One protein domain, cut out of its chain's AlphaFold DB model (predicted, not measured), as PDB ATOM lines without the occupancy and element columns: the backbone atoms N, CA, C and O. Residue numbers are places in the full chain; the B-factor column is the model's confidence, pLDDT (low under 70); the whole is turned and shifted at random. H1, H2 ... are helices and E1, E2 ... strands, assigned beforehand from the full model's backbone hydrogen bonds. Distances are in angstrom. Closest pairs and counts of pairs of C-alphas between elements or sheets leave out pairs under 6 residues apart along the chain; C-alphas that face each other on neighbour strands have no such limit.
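AT A GLANCE: This is residues 654 to 668 and 703 to 796 of the 796 residues of the protein "Helitron_like_N domain-containing protein" of Crucibulum laeve (UniProt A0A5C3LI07). Helix H2 lies in the middle of a small helical body: H1 crosses it on one side, H3 packs on it on another, and H4 lies near the end of H2. From this body strand E1 leads into an arm, residues 723 to 731, that sticks out and ends in a loop, residues 703 to 722, with no named element and lying off to one side of the helices. The printed part has 109 residues, with four named helices and one named strand in the order H1, E1, H2, H3, H4; the class is mostly helix, but under half of the residues, 48, are in named elements. The whole is only just loose, close to compact, with a radius of gyration of the C-alphas of 16.0 A and spans of 44 by 37 by 27 A.

IN THESE COORDINATES: H1, residues 655 to 667, begins with C-alpha 655 at (260.693, 196.520, 242.082) and is 18.9 A from first to last C-alpha. E1, residues 730 to 735, measures 15.4 A. H2, residues 747 to 758, measures 16.3 A and begins with C-alpha 747 at (261.843, 201.745, 258.393). H3, residues 774 to 780, measures 9.9 A. H4, residues 785 to 794, measures 14.5 A and ends with C-alpha 794 at (259.710, 189.053, 252.936).

HOW THE PARTS SIT: H1 touches H2 with residues 658 to 662 alone, at a steep tilt of 66 degrees, opposite ways; the closest C-alphas, those of Val 659 and Thr 753, are 6.0 A apart. The closest C-alphas of H1 and E1 are those of Trp 655 and Phe 734, 6.2 A apart. E1 pairs with no named strand. H2 touches H3 at a steep tilt of 57 degrees, the same way; their closest C-alphas, those of Glu 748 and Trp 774, are 5.3 A apart. H2 and H4 are close but not clearly touching, with the C-alphas of Phe 758 and Asp 787 closest at 6.8 A. H3 and H4 are apart, though a tight link joins them. In H2, H3 and H4 every O i to N i+4 pair is within hydrogen-bond range; in H1 8 of 9 are.

THE WHOLE: The two C-alphas farthest apart, those of Glu 705 and Arg 745, are 45.9 A apart. Residues 669 to 702 are not printed, and C-alphas 668 and 703 are 35.3 A apart across this cut. The links from E1 to H2 and from H2 to H3 are long, with 11 and 15 residues. The mean pLDDT of the printed part is 74.5; 38 residues are under 70, among them residues 703 to 729. Residue 796 is the chain's last.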
ATOM      1  N   TRP A 654     260.754 194.254 238.389       77.06
ATOM      2  CA  TRP A 654     261.818 195.226 238.667       77.06
ATOM      3  C   TRP A 654     261.384 196.222 239.746       77.06
ATOM      4  O   TRP A 654     261.006 197.352 239.446       77.06
ATOM      5  N   TRP A 655     261.367 195.786 241.005       80.25
ATOM      6  CA  TRP A 655     260.693 196.520 242.082       80.25
ATOM      7  C   TRP A 655     261.286 197.907 242.353       80.25
ATOM      8  O   TRP A 655     260.526 198.851 242.567       80.25
ATOM      9  N   LYS A 656     262.617 198.051 242.272       78.75
ATOM     10  CA  LYS A 656     263.295 199.335 242.510       78.75
ATOM     11  C   LYS A 656     262.803 200.440 241.584       78.75
ATOM     12  O   LYS A 656     262.570 201.535 242.065       78.75
ATOM     13  N   SER A 657     262.560 200.154 240.304       80.69
ATOM     14  CA  SER A 657     262.073 201.156 239.345       80.69
ATOM     15  C   SER A 657     260.727 201.765 239.759       80.69
ATOM     16  O   SER A 657     260.513 202.954 239.559       80.69
ATOM     17  N   TYR A 658     259.843 200.976 240.378       83.94
ATOM     18  CA  TYR A 658     258.566 201.469 240.903       83.94
ATOM     19  C   TYR A 658     258.755 202.317 242.167       83.94
ATOM     20  O   TYR A 658     258.115 203.354 242.298       83.94
ATOM     21  N   VAL A 659     259.647 201.906 243.077       86.56
ATOM     22  CA  VAL A 659     259.942 202.669 244.305       86.56
ATOM     23  C   VAL A 659     260.653 203.986 243.977       86.56
ATOM     24  O   VAL A 659     260.291 205.017 244.531       86.56
ATOM     25  N   SER A 660     261.594 203.988 243.028       84.31
ATOM     26  CA  SER A 660     262.221 205.210 242.511       84.31
ATOM     27  C   SER A 660     261.188 206.166 241.912       84.31
ATOM     28  O   SER A 660     261.199 207.337 242.254       84.31
ATOM     29  N   GLU A 661     260.240 205.694 241.095       85.38
ATOM     30  CA  GLU A 661     259.177 206.555 240.542       85.38
ATOM     31  C   GLU A 661     258.274 207.163 241.635       85.38
ATOM     32  O   GLU A 661     257.874 208.332 241.568       85.38
ATOM     33  N   VAL A 662     257.990 206.389 242.689       87.56
ATOM     34  CA  VAL A 662     257.274 206.882 243.872       87.56
ATOM     35  C   VAL A 662     258.078 207.964 244.596       87.56
ATOM     36  O   VAL A 662     257.499 208.996 244.926       87.56
ATOM     37  N   LEU A 663     259.384 207.781 244.810       86.19
ATOM     38  CA  LEU A 663     260.252 208.763 245.478       86.19
ATOM     39  C   LEU A 663     260.459 210.035 244.633       86.19
ATOM     40  O   LEU A 663     260.265 211.139 245.143       86.19
ATOM     41  N   ASN A 664     260.705 209.896 243.327       84.12
ATOM     42  CA  ASN A 664     260.828 211.004 242.370       84.12
ATOM     43  C   ASN A 664     259.579 211.907 242.354       84.12
ATOM     44  O   ASN A 664     259.670 213.110 242.096       84.12
ATOM     45  N   SER A 665     258.398 211.345 242.649       82.88
ATOM     46  CA  SER A 665     257.149 212.111 242.777       82.88
ATOM     47  C   SER A 665     257.168 213.118 243.941       82.88
ATOM     48  O   SER A 665     256.329 214.018 243.948       82.88
ATOM     49  N   TRP A 666     258.091 212.975 244.900       77.25
ATOM     50  CA  TRP A 666     258.244 213.823 246.090       77.25
ATOM     51  C   TRP A 666     259.504 214.701 246.064       77.25
ATOM     52  O   TRP A 666     259.456 215.815 246.571       77.25
ATOM     53  N   GLU A 667     260.598 214.276 245.420       66.00
ATOM     54  CA  GLU A 667     261.808 215.113 245.266       66.00
ATOM     55  C   GLU A 667     261.537 216.423 244.504       66.00
ATOM     56  O   GLU A 667     262.132 217.461 244.789       66.00
ATOM     57  N   ASN A 668     260.579 216.408 243.570       52.06
ATOM     58  CA  ASN A 668     260.156 217.608 242.840       52.06
ATOM     59  C   ASN A 668     259.427 218.649 243.719       52.06
ATOM     60  O   ASN A 668     259.293 219.789 243.283       52.06
ATOM     61  N   GLY A 703     234.060 197.512 234.830       27.95
ATOM     62  CA  GLY A 703     233.074 196.741 234.059       27.95
ATOM     63  C   GLY A 703     233.680 195.498 233.395       27.95
ATOM     64  O   GLY A 703     234.818 195.523 232.927       27.95
ATOM     65  N   LYS A 704     232.925 194.393 233.352       37.09
ATOM     66  CA  LYS A 704     233.352 193.123 232.737       37.09
ATOM     67  C   LYS A 704     233.344 193.202 231.206       37.09
ATOM     68  O   LYS A 704     232.336 192.878 230.599       37.09
ATOM     69  N   GLU A 705     234.482 193.525 230.603       38.56
ATOM     70  CA  GLU A 705     234.882 193.087 229.254       38.56
ATOM     71  C   GLU A 705     236.381 193.386 229.049       38.56
ATOM     72  O   GLU A 705     237.063 193.760 230.005       38.56
ATOM     73  N   LYS A 706     236.954 193.156 227.856       47.81
ATOM     74  CA  LYS A 706     238.393 193.388 227.595       47.81
ATOM     75  C   LYS A 706     238.732 194.887 227.634       47.81
ATOM     76  O   LYS A 706     238.821 195.535 226.594       47.81
ATOM     77  N   GLY A 707     238.938 195.420 228.836       45.19
ATOM     78  CA  GLY A 707     239.203 196.834 229.074       45.19
ATOM     79  C   GLY A 707     240.486 197.319 228.401       45.19
ATOM     80  O   GLY A 707     241.594 197.068 228.883       45.19
ATOM     81  N   LYS A 708     240.339 198.079 227.311       46.41
ATOM     82  CA  LYS A 708     241.365 199.043 226.907       46.41
ATOM     83  C   LYS A 708     241.415 200.118 227.992       46.41
ATOM     84  O   LYS A 708     240.442 200.841 228.177       46.41
ATOM     85  N   CYS A 709     242.526 200.211 228.716       56.22
ATOM     86  CA  CYS A 709     242.746 201.309 229.649       56.22
ATOM     87  C   CYS A 709     243.145 202.540 228.829       56.22
ATOM     88  O   CYS A 709     244.324 202.715 228.551       56.22
ATOM     89  N   VAL A 710     242.164 203.321 228.361       55.22
ATOM     90  CA  VAL A 710     242.365 204.419 227.386       55.22
ATOM     91  C   VAL A 710     243.342 205.490 227.896       55.22
ATOM     92  O   VAL A 710     244.036 206.118 227.110       55.22
ATOM     93  N   GLU A 711     243.462 205.639 229.216       56.81
ATOM     94  CA  GLU A 711     244.415 206.545 229.872       56.81
ATOM     95  C   GLU A 711     245.871 206.037 229.884       56.81
ATOM     96  O   GLU A 711     246.778 206.767 230.276       56.81
ATOM     97  N   HIS A 712     246.123 204.773 229.532       59.59
ATOM     98  CA  HIS A 712     247.468 204.205 229.578       59.59
ATOM     99  C   HIS A 712     248.289 204.685 228.365       59.59
ATOM    100  O   HIS A 712     247.835 204.485 227.239       59.59
ATOM    101  N   PRO A 713     249.530 205.194 228.522       61.38
ATOM    102  CA  PRO A 713     250.321 205.743 227.406       61.38
ATOM    103  C   PRO A 713     250.548 204.789 226.221       61.38
ATOM    104  O   PRO A 713     250.854 205.221 225.117       61.38
ATOM    105  N   LEU A 714     250.399 203.478 226.444       57.38
ATOM    106  CA  LEU A 714     250.537 202.438 225.419       57.38
ATOM    107  C   LEU A 714     249.208 201.761 225.019       57.38
ATOM    108  O   LEU A 714     249.261 200.686 224.422       57.38
ATOM    109  N   TYR A 715     248.033 202.314 225.359       62.38
ATOM    110  CA  TYR A 715     246.723 201.648 225.183       62.38
ATOM    111  C   TYR A 715     246.394 201.251 223.730       62.38
ATOM    112  O   TYR A 715     245.632 200.309 223.497       62.38
ATOM    113  N   GLU A 716     246.971 201.953 222.753       55.81
ATOM    114  CA  GLU A 716     246.812 201.663 221.323       55.81
ATOM    115  C   GLU A 716     247.516 200.363 220.916       55.81
ATOM    116  O   GLU A 716     247.017 199.622 220.069       55.81
ATOM    117  N   MET A 717     248.644 200.055 221.564       60.66
ATOM    118  CA  MET A 717     249.475 198.877 221.289       60.66
ATOM    119  C   MET A 717     249.299 197.748 222.320       60.66
ATOM    120  O   MET A 717     249.603 196.594 222.023       60.66
ATOM    121  N   HIS A 718     248.821 198.054 223.530       53.19
ATOM    122  CA  HIS A 718     248.767 197.133 224.667       53.19
ATOM    123  C   HIS A 718     247.390 197.148 225.340       53.19
ATOM    124  O   HIS A 718     246.834 198.202 225.636       53.19
ATOM    125  N   CYS A 719     246.858 195.964 225.656       51.97
ATOM    126  CA  CYS A 719     245.615 195.811 226.416       51.97
ATOM    127  C   CYS A 719     245.854 195.051 227.727       51.97
ATOM    128  O   CYS A 719     246.665 194.124 227.786       51.97
ATOM    129  N   VAL A 720     245.121 195.415 228.781       57.91
ATOM    130  CA  VAL A 720     245.211 194.737 230.079       57.91
ATOM    131  C   VAL A 720     244.373 193.458 230.032       57.91
ATOM    132  O   VAL A 720     243.147 193.492 230.123       57.91
ATOM    133  N   THR A 721     245.019 192.298 229.895       50.94
ATOM    134  CA  THR A 721     244.326 191.002 229.969       50.94
ATOM    135  C   THR A 721     244.313 190.443 231.388       50.94
ATOM    136  O   THR A 721     245.271 189.795 231.816       50.94
ATOM    137  N   TYR A 722     243.190 190.599 232.086       53.12
ATOM    138  CA  TYR A 722     242.917 189.862 233.319       53.12
ATOM    139  C   TYR A 722     242.553 188.401 232.998       53.12
ATOM    140  O   TYR A 722     241.499 188.115 232.430       53.12
ATOM    141  N   LYS A 723     243.441 187.454 233.328       54.22
ATOM    142  CA  LYS A 723     243.211 186.012 233.122       54.22
ATOM    143  C   LYS A 723     242.594 185.389 234.375       54.22
ATOM    144  O   LYS A 723     243.328 184.942 235.248       54.22
ATOM    145  N   GLN A 724     241.259 185.325 234.429       46.94
ATOM    146  CA  GLN A 724     240.515 184.681 235.530       46.94
ATOM    147  C   GLN A 724     240.889 183.207 235.729       46.94
ATOM    148  O   GLN A 724     241.060 182.767 236.859       46.94
ATOM    149  N   ASN A 725     241.061 182.457 234.635       45.38
ATOM    150  CA  ASN A 725     241.463 181.055 234.686       45.38
ATOM    151  C   ASN A 725     242.953 180.902 234.378       45.38
ATOM    152  O   ASN A 725     243.385 181.002 233.225       45.38
ATOM    153  N   LYS A 726     243.729 180.571 235.412       48.31
ATOM    154  CA  LYS A 726     245.032 179.923 235.277       48.31
ATOM    155  C   LYS A 726     245.148 178.786 236.289       48.31
ATOM    156  O   LYS A 726     245.155 179.017 237.490       48.31
ATOM    157  N   THR A 727     245.390 177.584 235.776       44.38
ATOM    158  CA  THR A 727     245.917 176.429 236.523       44.38
ATOM    159  C   THR A 727     247.373 176.611 236.977       44.38
ATOM    160  O   THR A 727     247.926 175.734 237.627       44.38
ATOM    161  N   ALA A 728     248.010 177.737 236.634       52.75
ATOM    162  CA  ALA A 728     249.371 178.085 237.021       52.75
ATOM    163  C   ALA A 728     249.387 179.441 237.737       52.75
ATOM    164  O   ALA A 728     249.175 180.486 237.116       52.75
ATOM    165  N   ILE A 729     249.662 179.426 239.039       64.00
ATOM    166  CA  ILE A 729     249.841 180.644 239.828       64.00
ATOM    167  C   ILE A 729     251.135 181.335 239.371       64.00
ATOM    168  O   ILE A 729     252.205 180.721 239.343       64.00
ATOM    169  N   ASN A 730     251.018 182.610 238.990       74.50
ATOM    170  CA  ASN A 730     252.158 183.475 238.699       74.50
ATOM    171  C   ASN A 730     252.701 184.059 240.010       74.50
ATOM    172  O   ASN A 730     251.946 184.669 240.766       74.50
ATOM    173  N   VAL A 731     254.004 183.927 240.226       81.81
ATOM    174  CA  VAL A 731     254.757 184.478 241.354       81.81
ATOM    175  C   VAL A 731     255.692 185.570 240.833       81.81
ATOM    176  O   VAL A 731     256.391 185.366 239.837       81.81
ATOM    177  N   SER A 732     255.694 186.733 241.483       81.56
ATOM    178  CA  SER A 732     256.589 187.842 241.136       81.56
ATOM    179  C   SER A 732     258.024 187.498 241.510       81.56
ATOM    180  O   SER A 732     258.300 187.201 242.667       81.56
ATOM    181  N   ASN A 733     258.921 187.545 240.531       79.31
ATOM    182  CA  ASN A 733     260.350 187.352 240.703       79.31
ATOM    183  C   ASN A 733     261.042 188.705 240.863       79.31
ATOM    184  O   ASN A 733     261.272 189.395 239.870       79.31
ATOM    185  N   PHE A 734     261.321 189.089 242.107       76.56
ATOM    186  CA  PHE A 734     261.878 190.395 242.451       76.56
ATOM    187  C   PHE A 734     263.325 190.533 241.955       76.56
ATOM    188  O   PHE A 734     264.193 189.739 242.313       76.56
ATOM    189  N   VAL A 735     263.588 191.552 241.132       69.81
ATOM    190  CA  VAL A 735     264.926 191.888 240.613       69.81
ATOM    191  C   VAL A 735     265.280 193.331 240.991       69.81
ATOM    192  O   VAL A 735     264.405 194.198 241.016       69.81
ATOM    193  N   GLY A 736     266.556 193.570 241.315       62.97
ATOM    194  CA  GLY A 736     267.073 194.833 241.870       62.97
ATOM    195  C   GLY A 736     267.801 194.692 243.218       62.97
ATOM    196  O   GLY A 736     268.263 195.689 243.772       62.97
ATOM    197  N   GLY A 737     267.911 193.469 243.747       65.62
ATOM    198  CA  GLY A 737     268.414 193.171 245.094       65.62
ATOM    199  C   GLY A 737     267.288 192.767 246.050       65.62
ATOM    200  O   GLY A 737     266.115 192.768 245.663       65.62
ATOM    201  N   SER A 738     267.655 192.398 247.280       69.81
ATOM    202  CA  SER A 738     266.710 192.043 248.347       69.81
ATOM    203  C   SER A 738     265.739 193.185 248.636       69.81
ATOM    204  O   SER A 738     266.125 194.352 248.582       69.81
ATOM    205  N   LEU A 739     264.492 192.842 248.965       81.25
ATOM    206  CA  LEU A 739     263.546 193.805 249.528       81.25
ATOM    207  C   LEU A 739     264.072 194.313 250.886       81.25
ATOM    208  O   LEU A 739     264.771 193.558 251.569       81.25
ATOM    209  N   PRO A 740     263.760 195.561 251.278       83.56
ATOM    210  CA  PRO A 740     264.120 196.068 252.597       83.56
ATOM    211  C   PRO A 740     263.461 195.233 253.699       83.56
ATOM    212  O   PRO A 740     262.358 194.706 253.518       83.56
ATOM    213  N   LEU A 741     264.141 195.144 254.839       81.19
ATOM    214  CA  LEU A 741     263.633 194.520 256.056       81.19
ATOM    215  C   LEU A 741     262.918 195.564 256.922       81.19
ATOM    216  O   LEU A 741     263.131 196.765 256.775       81.19
ATOM    217  N   SER A 742     262.065 195.110 257.835       79.38
ATOM    218  CA  SER A 742     261.327 195.975 258.761       79.38
ATOM    219  C   SER A 742     262.146 196.409 259.988       79.38
ATOM    220  O   SER A 742     261.561 196.685 261.037       79.38
ATOM    221  N   ASP A 743     263.480 196.376 259.930       73.44
ATOM    222  CA  ASP A 743     264.329 196.744 261.061       73.44
ATOM    223  C   ASP A 743     264.514 198.266 261.167       73.44
ATOM    224  O   ASP A 743     264.415 199.016 260.196       73.44
ATOM    225  N   HIS A 744     264.763 198.749 262.388       56.09
ATOM    226  CA  HIS A 744     264.692 200.180 262.718       56.09
ATOM    227  C   HIS A 744     265.669 201.091 261.953       56.09
ATOM    228  O   HIS A 744     265.547 202.308 262.066       56.09
ATOM    229  N   ARG A 745     266.628 200.545 261.194       59.50
ATOM    230  CA  ARG A 745     267.593 201.337 260.417       59.50
ATOM    231  C   ARG A 745     267.047 201.834 259.075       59.50
ATOM    232  O   ARG A 745     267.537 202.851 258.608       59.50
ATOM    233  N   ASP A 746     266.034 201.174 258.505       69.56
ATOM    234  CA  ASP A 746     265.505 201.468 257.156       69.56
ATOM    235  C   ASP A 746     263.959 201.571 257.108       69.56
ATOM    236  O   ASP A 746     263.335 201.448 256.051       69.56
ATOM    237  N   CYS A 747     263.307 201.823 258.253       82.19
ATOM    238  CA  CYS A 747     261.843 201.745 258.393       82.19
ATOM    239  C   CYS A 747     261.055 202.607 257.379       82.19
ATOM    240  O   CYS A 747     260.076 202.134 256.802       82.19
ATOM    241  N   GLU A 748     261.484 203.844 257.101       87.62
ATOM    242  CA  GLU A 748     260.824 204.707 256.101       87.62
ATOM    243  C   GLU A 748     260.906 204.112 254.682       87.62
ATOM    244  O   GLU A 748     259.915 204.122 253.945       87.62
ATOM    245  N   TYR A 749     262.057 203.545 254.306       87.88
ATOM    246  CA  TYR A 749     262.264 202.925 252.994       87.88
ATOM    247  C   TYR A 749     261.508 201.593 252.865       87.88
ATOM    248  O   TYR A 749     260.905 201.316 251.819       87.88
ATOM    249  N   TYR A 750     261.441 200.810 253.947       90.44
ATOM    250  CA  TYR A 750     260.563 199.645 254.064       90.44
ATOM    251  C   TYR A 750     259.094 200.026 253.852       90.44
ATOM    252  O   TYR A 750     258.425 199.455 252.986       90.44
ATOM    253  N   CYS A 751     258.599 201.026 254.584       91.19
ATOM    254  CA  CYS A 751     257.209 201.465 254.519       91.19
ATOM    255  C   CYS A 751     256.837 201.999 253.128       91.19
ATOM    256  O   CYS A 751     255.815 201.587 252.572       91.19
ATOM    257  N   CYS A 752     257.696 202.828 252.523       91.19
ATOM    258  CA  CYS A 752     257.553 203.285 251.138       91.19
ATOM    259  C   CYS A 752     257.485 202.103 250.153       91.19
ATOM    260  O   CYS A 752     256.569 202.022 249.328       91.19
ATOM    261  N   THR A 753     258.398 201.135 250.278       90.88
ATOM    262  CA  THR A 753     258.440 199.953 249.404       90.88
ATOM    263  C   THR A 753     257.179 199.100 249.550       90.88
ATOM    264  O   THR A 753     256.559 198.737 248.549       90.88
ATOM    265  N   MET A 754     256.732 198.815 250.774       93.38
ATOM    266  CA  MET A 754     255.537 197.996 250.999       93.38
ATOM    267  C   MET A 754     254.246 198.697 250.552       93.38
ATOM    268  O   MET A 754     253.372 198.048 249.973       93.38
ATOM    269  N   LEU A 755     254.133 200.016 250.731       91.44
ATOM    270  CA  LEU A 755     253.036 200.798 250.151       91.44
ATOM    271  C   LEU A 755     253.061 200.734 248.618       91.44
ATOM    272  O   LEU A 755     252.034 200.431 248.014       91.44
ATOM    273  N   THR A 756     254.230 200.905 247.995       91.38
ATOM    274  CA  THR A 756     254.413 200.821 246.534       91.38
ATOM    275  C   THR A 756     253.977 199.469 245.954       91.38
ATOM    276  O   THR A 756     253.465 199.416 244.834       91.38
ATOM    277  N   LEU A 757     254.169 198.371 246.696       89.88
ATOM    278  CA  LEU A 757     253.847 197.008 246.251       89.88
ATOM    279  C   LEU A 757     252.386 196.587 246.486       89.88
ATOM    280  O   LEU A 757     251.865 195.780 245.713       89.88
ATOM    281  N   PHE A 758     251.739 197.072 247.552       90.69
ATOM    282  CA  PHE A 758     250.435 196.556 248.006       90.69
ATOM    283  C   PHE A 758     249.291 197.581 248.005       90.69
ATOM    284  O   PHE A 758     248.123 197.182 247.947       90.69
ATOM    285  N   CYS A 759     249.585 198.882 248.035       89.12
ATOM    286  CA  CYS A 759     248.581 199.926 247.840       89.12
ATOM    287  C   CYS A 759     248.399 200.200 246.330       89.12
ATOM    288  O   CYS A 759     249.388 200.225 245.599       89.12
ATOM    289  N   PRO A 760     247.174 200.397 245.809       86.69
ATOM    290  CA  PRO A 760     246.973 200.871 244.440       86.69
ATOM    291  C   PRO A 760     247.324 202.362 244.301       86.69
ATOM    292  O   PRO A 760     246.764 203.187 245.017       86.69
ATOM    293  N   TRP A 761     248.177 202.716 243.337       87.38
ATOM    294  CA  TRP A 761     248.585 204.099 243.050       87.38
ATOM    295  C   TRP A 761     248.703 204.373 241.541       87.38
ATOM    296  O   TRP A 761     248.748 203.447 240.726       87.38
ATOM    297  N   ARG A 762     248.731 205.657 241.174       80.88
ATOM    298  CA  ARG A 762     249.037 206.188 239.831       80.88
ATOM    299  C   ARG A 762     250.194 207.195 239.855       80.88
ATOM    300  O   ARG A 762     250.884 207.327 238.852       80.88
ATOM    301  N   SER A 763     250.417 207.868 240.982       81.50
ATOM    302  CA  SER A 763     251.604 208.671 241.301       81.50
ATOM    303  C   SER A 763     252.066 208.359 242.729       81.50
ATOM    304  O   SER A 763     251.255 207.956 243.565       81.50
ATOM    305  N   GLY A 764     253.341 208.603 243.058       81.88
ATOM    306  CA  GLY A 764     253.831 208.485 244.437       81.88
ATOM    307  C   GLY A 764     253.086 209.377 245.440       81.88
ATOM    308  O   GLY A 764     253.073 209.068 246.633       81.88
ATOM    309  N   LYS A 765     252.402 210.429 244.962       84.19
ATOM    310  CA  LYS A 765     251.540 211.304 245.774       84.19
ATOM    311  C   LYS A 765     250.226 210.652 246.233       84.19
ATOM    312  O   LYS A 765     249.602 211.157 247.157       84.19
ATOM    313  N   ASP A 766     249.823 209.520 245.650       85.44
ATOM    314  CA  ASP A 766     248.637 208.769 246.101       85.44
ATOM    315  C   ASP A 766     248.911 207.948 247.378       85.44
ATOM    316  O   ASP A 766     247.984 207.561 248.089       85.44
ATOM    317  N   LEU A 767     250.186 207.652 247.664       86.19
ATOM    318  CA  LEU A 767     250.602 206.727 248.725       86.19
ATOM    319  C   LEU A 767     250.816 207.395 250.091       86.19
ATOM    320  O   LEU A 767     250.896 206.701 251.104       86.19
ATOM    321  N   LYS A 768     250.949 208.723 250.124       85.81
ATOM    322  CA  LYS A 768     251.366 209.501 251.296       85.81
ATOM    323  C   LYS A 768     250.801 210.922 251.209       85.81
ATOM    324  O   LYS A 768     250.591 211.447 250.126       85.81
ATOM    325  N   LEU A 769     250.549 211.550 252.356       77.06
ATOM    326  CA  LEU A 769     250.210 212.978 252.438       77.06
ATOM    327  C   LEU A 769     251.473 213.763 252.801       77.06
ATOM    328  O   LEU A 769     252.244 213.289 253.632       77.06
ATOM    329  N   GLY A 770     251.664 214.953 252.223       70.06
ATOM    330  CA  GLY A 770     252.956 215.659 252.252       70.06
ATOM    331  C   GLY A 770     253.548 215.941 253.638       70.06
ATOM    332  O   GLY A 770     254.760 215.927 253.785       70.06
ATOM    333  N   SER A 771     252.714 216.113 254.667       65.19
ATOM    334  CA  SER A 771     253.152 216.353 256.052       65.19
ATOM    335  C   SER A 771     253.291 215.093 256.923       65.19
ATOM    336  O   SER A 771     253.563 215.202 258.118       65.19
ATOM    337  N   LYS A 772     253.072 213.891 256.376       77.44
ATOM    338  CA  LYS A 772     253.224 212.616 257.105       77.44
ATOM    339  C   LYS A 772     254.579 211.966 256.808       77.44
ATOM    340  O   LYS A 772     255.221 212.291 255.818       77.44
ATOM    341  N   SER A 773     254.990 210.998 257.626       86.88
ATOM    342  CA  SER A 773     256.078 210.061 257.305       86.88
ATOM    343  C   SER A 773     255.561 208.860 256.489       86.88
ATOM    344  O   SER A 773     254.342 208.671 256.368       86.88
ATOM    345  N   TRP A 774     256.452 208.066 255.887       88.94
ATOM    346  CA  TRP A 774     256.071 206.818 255.208       88.94
ATOM    347  C   TRP A 774     255.574 205.764 256.204       88.94
ATOM    348  O   TRP A 774     254.594 205.085 255.906       88.94
ATOM    349  N   ASP A 775     256.170 205.685 257.394       88.62
ATOM    350  CA  ASP A 775     255.703 204.866 258.520       88.62
ATOM    351  C   ASP A 775     254.249 205.199 258.901       88.62
ATOM    352  O   ASP A 775     253.378 204.330 258.903       88.62
ATOM    353  N   ASN A 776     253.934 206.484 259.085       87.94
ATOM    354  CA  ASN A 776     252.582 206.938 259.418       87.94
ATOM    355  C   ASN A 776     251.585 206.611 258.285       87.94
ATOM    356  O   ASN A 776     250.437 206.245 258.547       87.94
ATOM    357  N   ALA A 777     252.003 206.687 257.019       89.06
ATOM    358  CA  ALA A 777     251.177 206.247 255.892       89.06
ATOM    359  C   ALA A 777     250.951 204.719 255.894       89.06
ATOM    360  O   ALA A 777     249.826 204.266 255.675       89.06
ATOM    361  N   PHE A 778     251.984 203.933 256.210       91.06
ATOM    362  CA  PHE A 778     251.940 202.470 256.278       91.06
ATOM    363  C   PHE A 778     251.047 201.972 257.422       91.06
ATOM    364  O   PHE A 778     250.162 201.148 257.187       91.06
ATOM    365  N   VAL A 779     251.197 202.514 258.634       88.38
ATOM    366  CA  VAL A 779     250.385 202.148 259.812       88.38
ATOM    367  C   VAL A 779     248.899 202.469 259.606       88.38
ATOM    368  O   VAL A 779     248.037 201.707 260.044       88.38
ATOM    369  N   ASN A 780     248.579 203.560 258.900       88.81
ATOM    370  CA  ASN A 780     247.195 203.921 258.573       88.81
ATOM    371  C   ASN A 780     246.586 203.086 257.428       88.81
ATOM    372  O   ASN A 780     245.365 203.110 257.247       88.81
ATOM    373  N   PHE A 781     247.387 202.368 256.633       90.25
ATOM    374  CA  PHE A 781     246.877 201.599 255.498       90.25
ATOM    375  C   PHE A 781     246.383 200.204 255.916       90.25
ATOM    376  O   PHE A 781     247.084 199.404 256.537       90.25
ATOM    377  N   SER A 782     245.154 199.864 255.517       92.50
ATOM    378  CA  SER A 782     244.535 198.581 255.867       92.50
ATOM    379  C   SER A 782     244.933 197.461 254.896       92.50
ATOM    380  O   SER A 782     244.210 197.130 253.952       92.50
ATOM    381  N   PHE A 783     246.105 196.864 255.129       91.44
ATOM    382  CA  PHE A 783     246.589 195.697 254.380       91.44
ATOM    383  C   PHE A 783     245.694 194.463 254.574       91.44
ATOM    384  O   PHE A 783     245.291 194.139 255.699       91.44
ATOM    385  N   LYS A 784     245.443 193.710 253.495       91.38
ATOM    386  CA  LYS A 784     244.662 192.464 253.558       91.38
ATOM    387  C   LYS A 784     245.454 191.383 254.309       91.38
ATOM    388  O   LYS A 784     246.687 191.422 254.312       91.38
ATOM    389  N   PRO A 785     244.797 190.347 254.866       89.38
ATOM    390  CA  PRO A 785     245.492 189.250 255.548       89.38
ATOM    391  C   PRO A 785     246.572 188.573 254.688       89.38
ATOM    392  O   PRO A 785     247.633 188.214 255.189       89.38
ATOM    393  N   ARG A 786     246.331 188.459 253.374       85.94
ATOM    394  CA  ARG A 786     247.306 187.934 252.409       85.94
ATOM    395  C   ARG A 786     248.540 188.826 252.272       85.94
ATOM    396  O   ARG A 786     249.646 188.301 252.225       85.94
ATOM    397  N   ASP A 787     248.345 190.138 252.209       88.62
ATOM    398  CA  ASP A 787     249.420 191.116 252.028       88.62
ATOM    399  C   ASP A 787     250.352 191.071 253.250       88.62
ATOM    400  O   ASP A 787     251.559 190.904 253.106       88.62
ATOM    401  N   LYS A 788     249.770 191.050 254.461       88.88
ATOM    402  CA  LYS A 788     250.503 190.875 255.727       88.88
ATOM    403  C   LYS A 788     251.280 189.552 255.789       88.88
ATOM    404  O   LYS A 788     252.400 189.530 256.291       88.88
ATOM    405  N   ASN A 789     250.721 188.458 255.264       85.69
ATOM    406  CA  ASN A 789     251.424 187.171 255.210       85.69
ATOM    407  C   ASN A 789     252.615 187.200 254.234       85.69
ATOM    408  O   ASN A 789     253.680 186.678 254.548       85.69
ATOM    409  N   LEU A 790     252.463 187.857 253.078       86.88
ATOM    410  CA  LEU A 790     253.563 188.060 252.130       86.88
ATOM    411  C   LEU A 790     254.664 188.940 252.740       86.88
ATOM    412  O   LEU A 790     255.822 188.545 252.715       86.88
ATOM    413  N   MET A 791     254.312 190.057 253.384       88.81
ATOM    414  CA  MET A 791     255.270 190.896 254.123       88.81
ATOM    415  C   MET A 791     256.027 190.108 255.197       88.81
ATOM    416  O   MET A 791     257.237 190.269 255.337       88.81
ATOM    417  N   LYS A 792     255.354 189.209 255.929       85.31
ATOM    418  CA  LYS A 792     256.019 188.330 256.902       85.31
ATOM    419  C   LYS A 792     257.055 187.420 256.230       85.31
ATOM    420  O   LYS A 792     258.157 187.286 256.746       85.31
ATOM    421  N   ASN A 793     256.737 186.857 255.063       84.38
ATOM    422  CA  ASN A 793     257.675 186.047 254.277       84.38
ATOM    423  C   ASN A 793     258.805 186.867 253.623       84.38
ATOM    424  O   ASN A 793     259.806 186.292 253.204       84.38
ATOM    425  N   PHE A 794     258.652 188.185 253.468       83.12
ATOM    426  CA  PHE A 794     259.710 189.053 252.936       83.12
ATOM    427  C   PHE A 794     260.784 189.362 253.997       83.12
ATOM    428  O   PHE A 794     261.910 189.682 253.636       83.12
ATOM    429  N   ASN A 795     260.452 189.223 255.286       70.12
ATOM    430  CA  ASN A 795     261.322 189.498 256.436       70.12
ATOM    431  C   ASN A 795     261.991 188.221 257.007       70.12
ATOM    432  O   ASN A 795     262.048 188.047 258.225       70.12
ATOM    433  N   LEU A 796     262.433 187.299 256.137       61.41
ATOM    434  CA  LEU A 796     263.014 185.994 256.512       61.41
ATOM    435  C   LEU A 796     264.547 185.997 256.556       61.41
ATOM    436  O   LEU A 796     265.190 186.252 255.518       61.41
TER     437      LEU A 796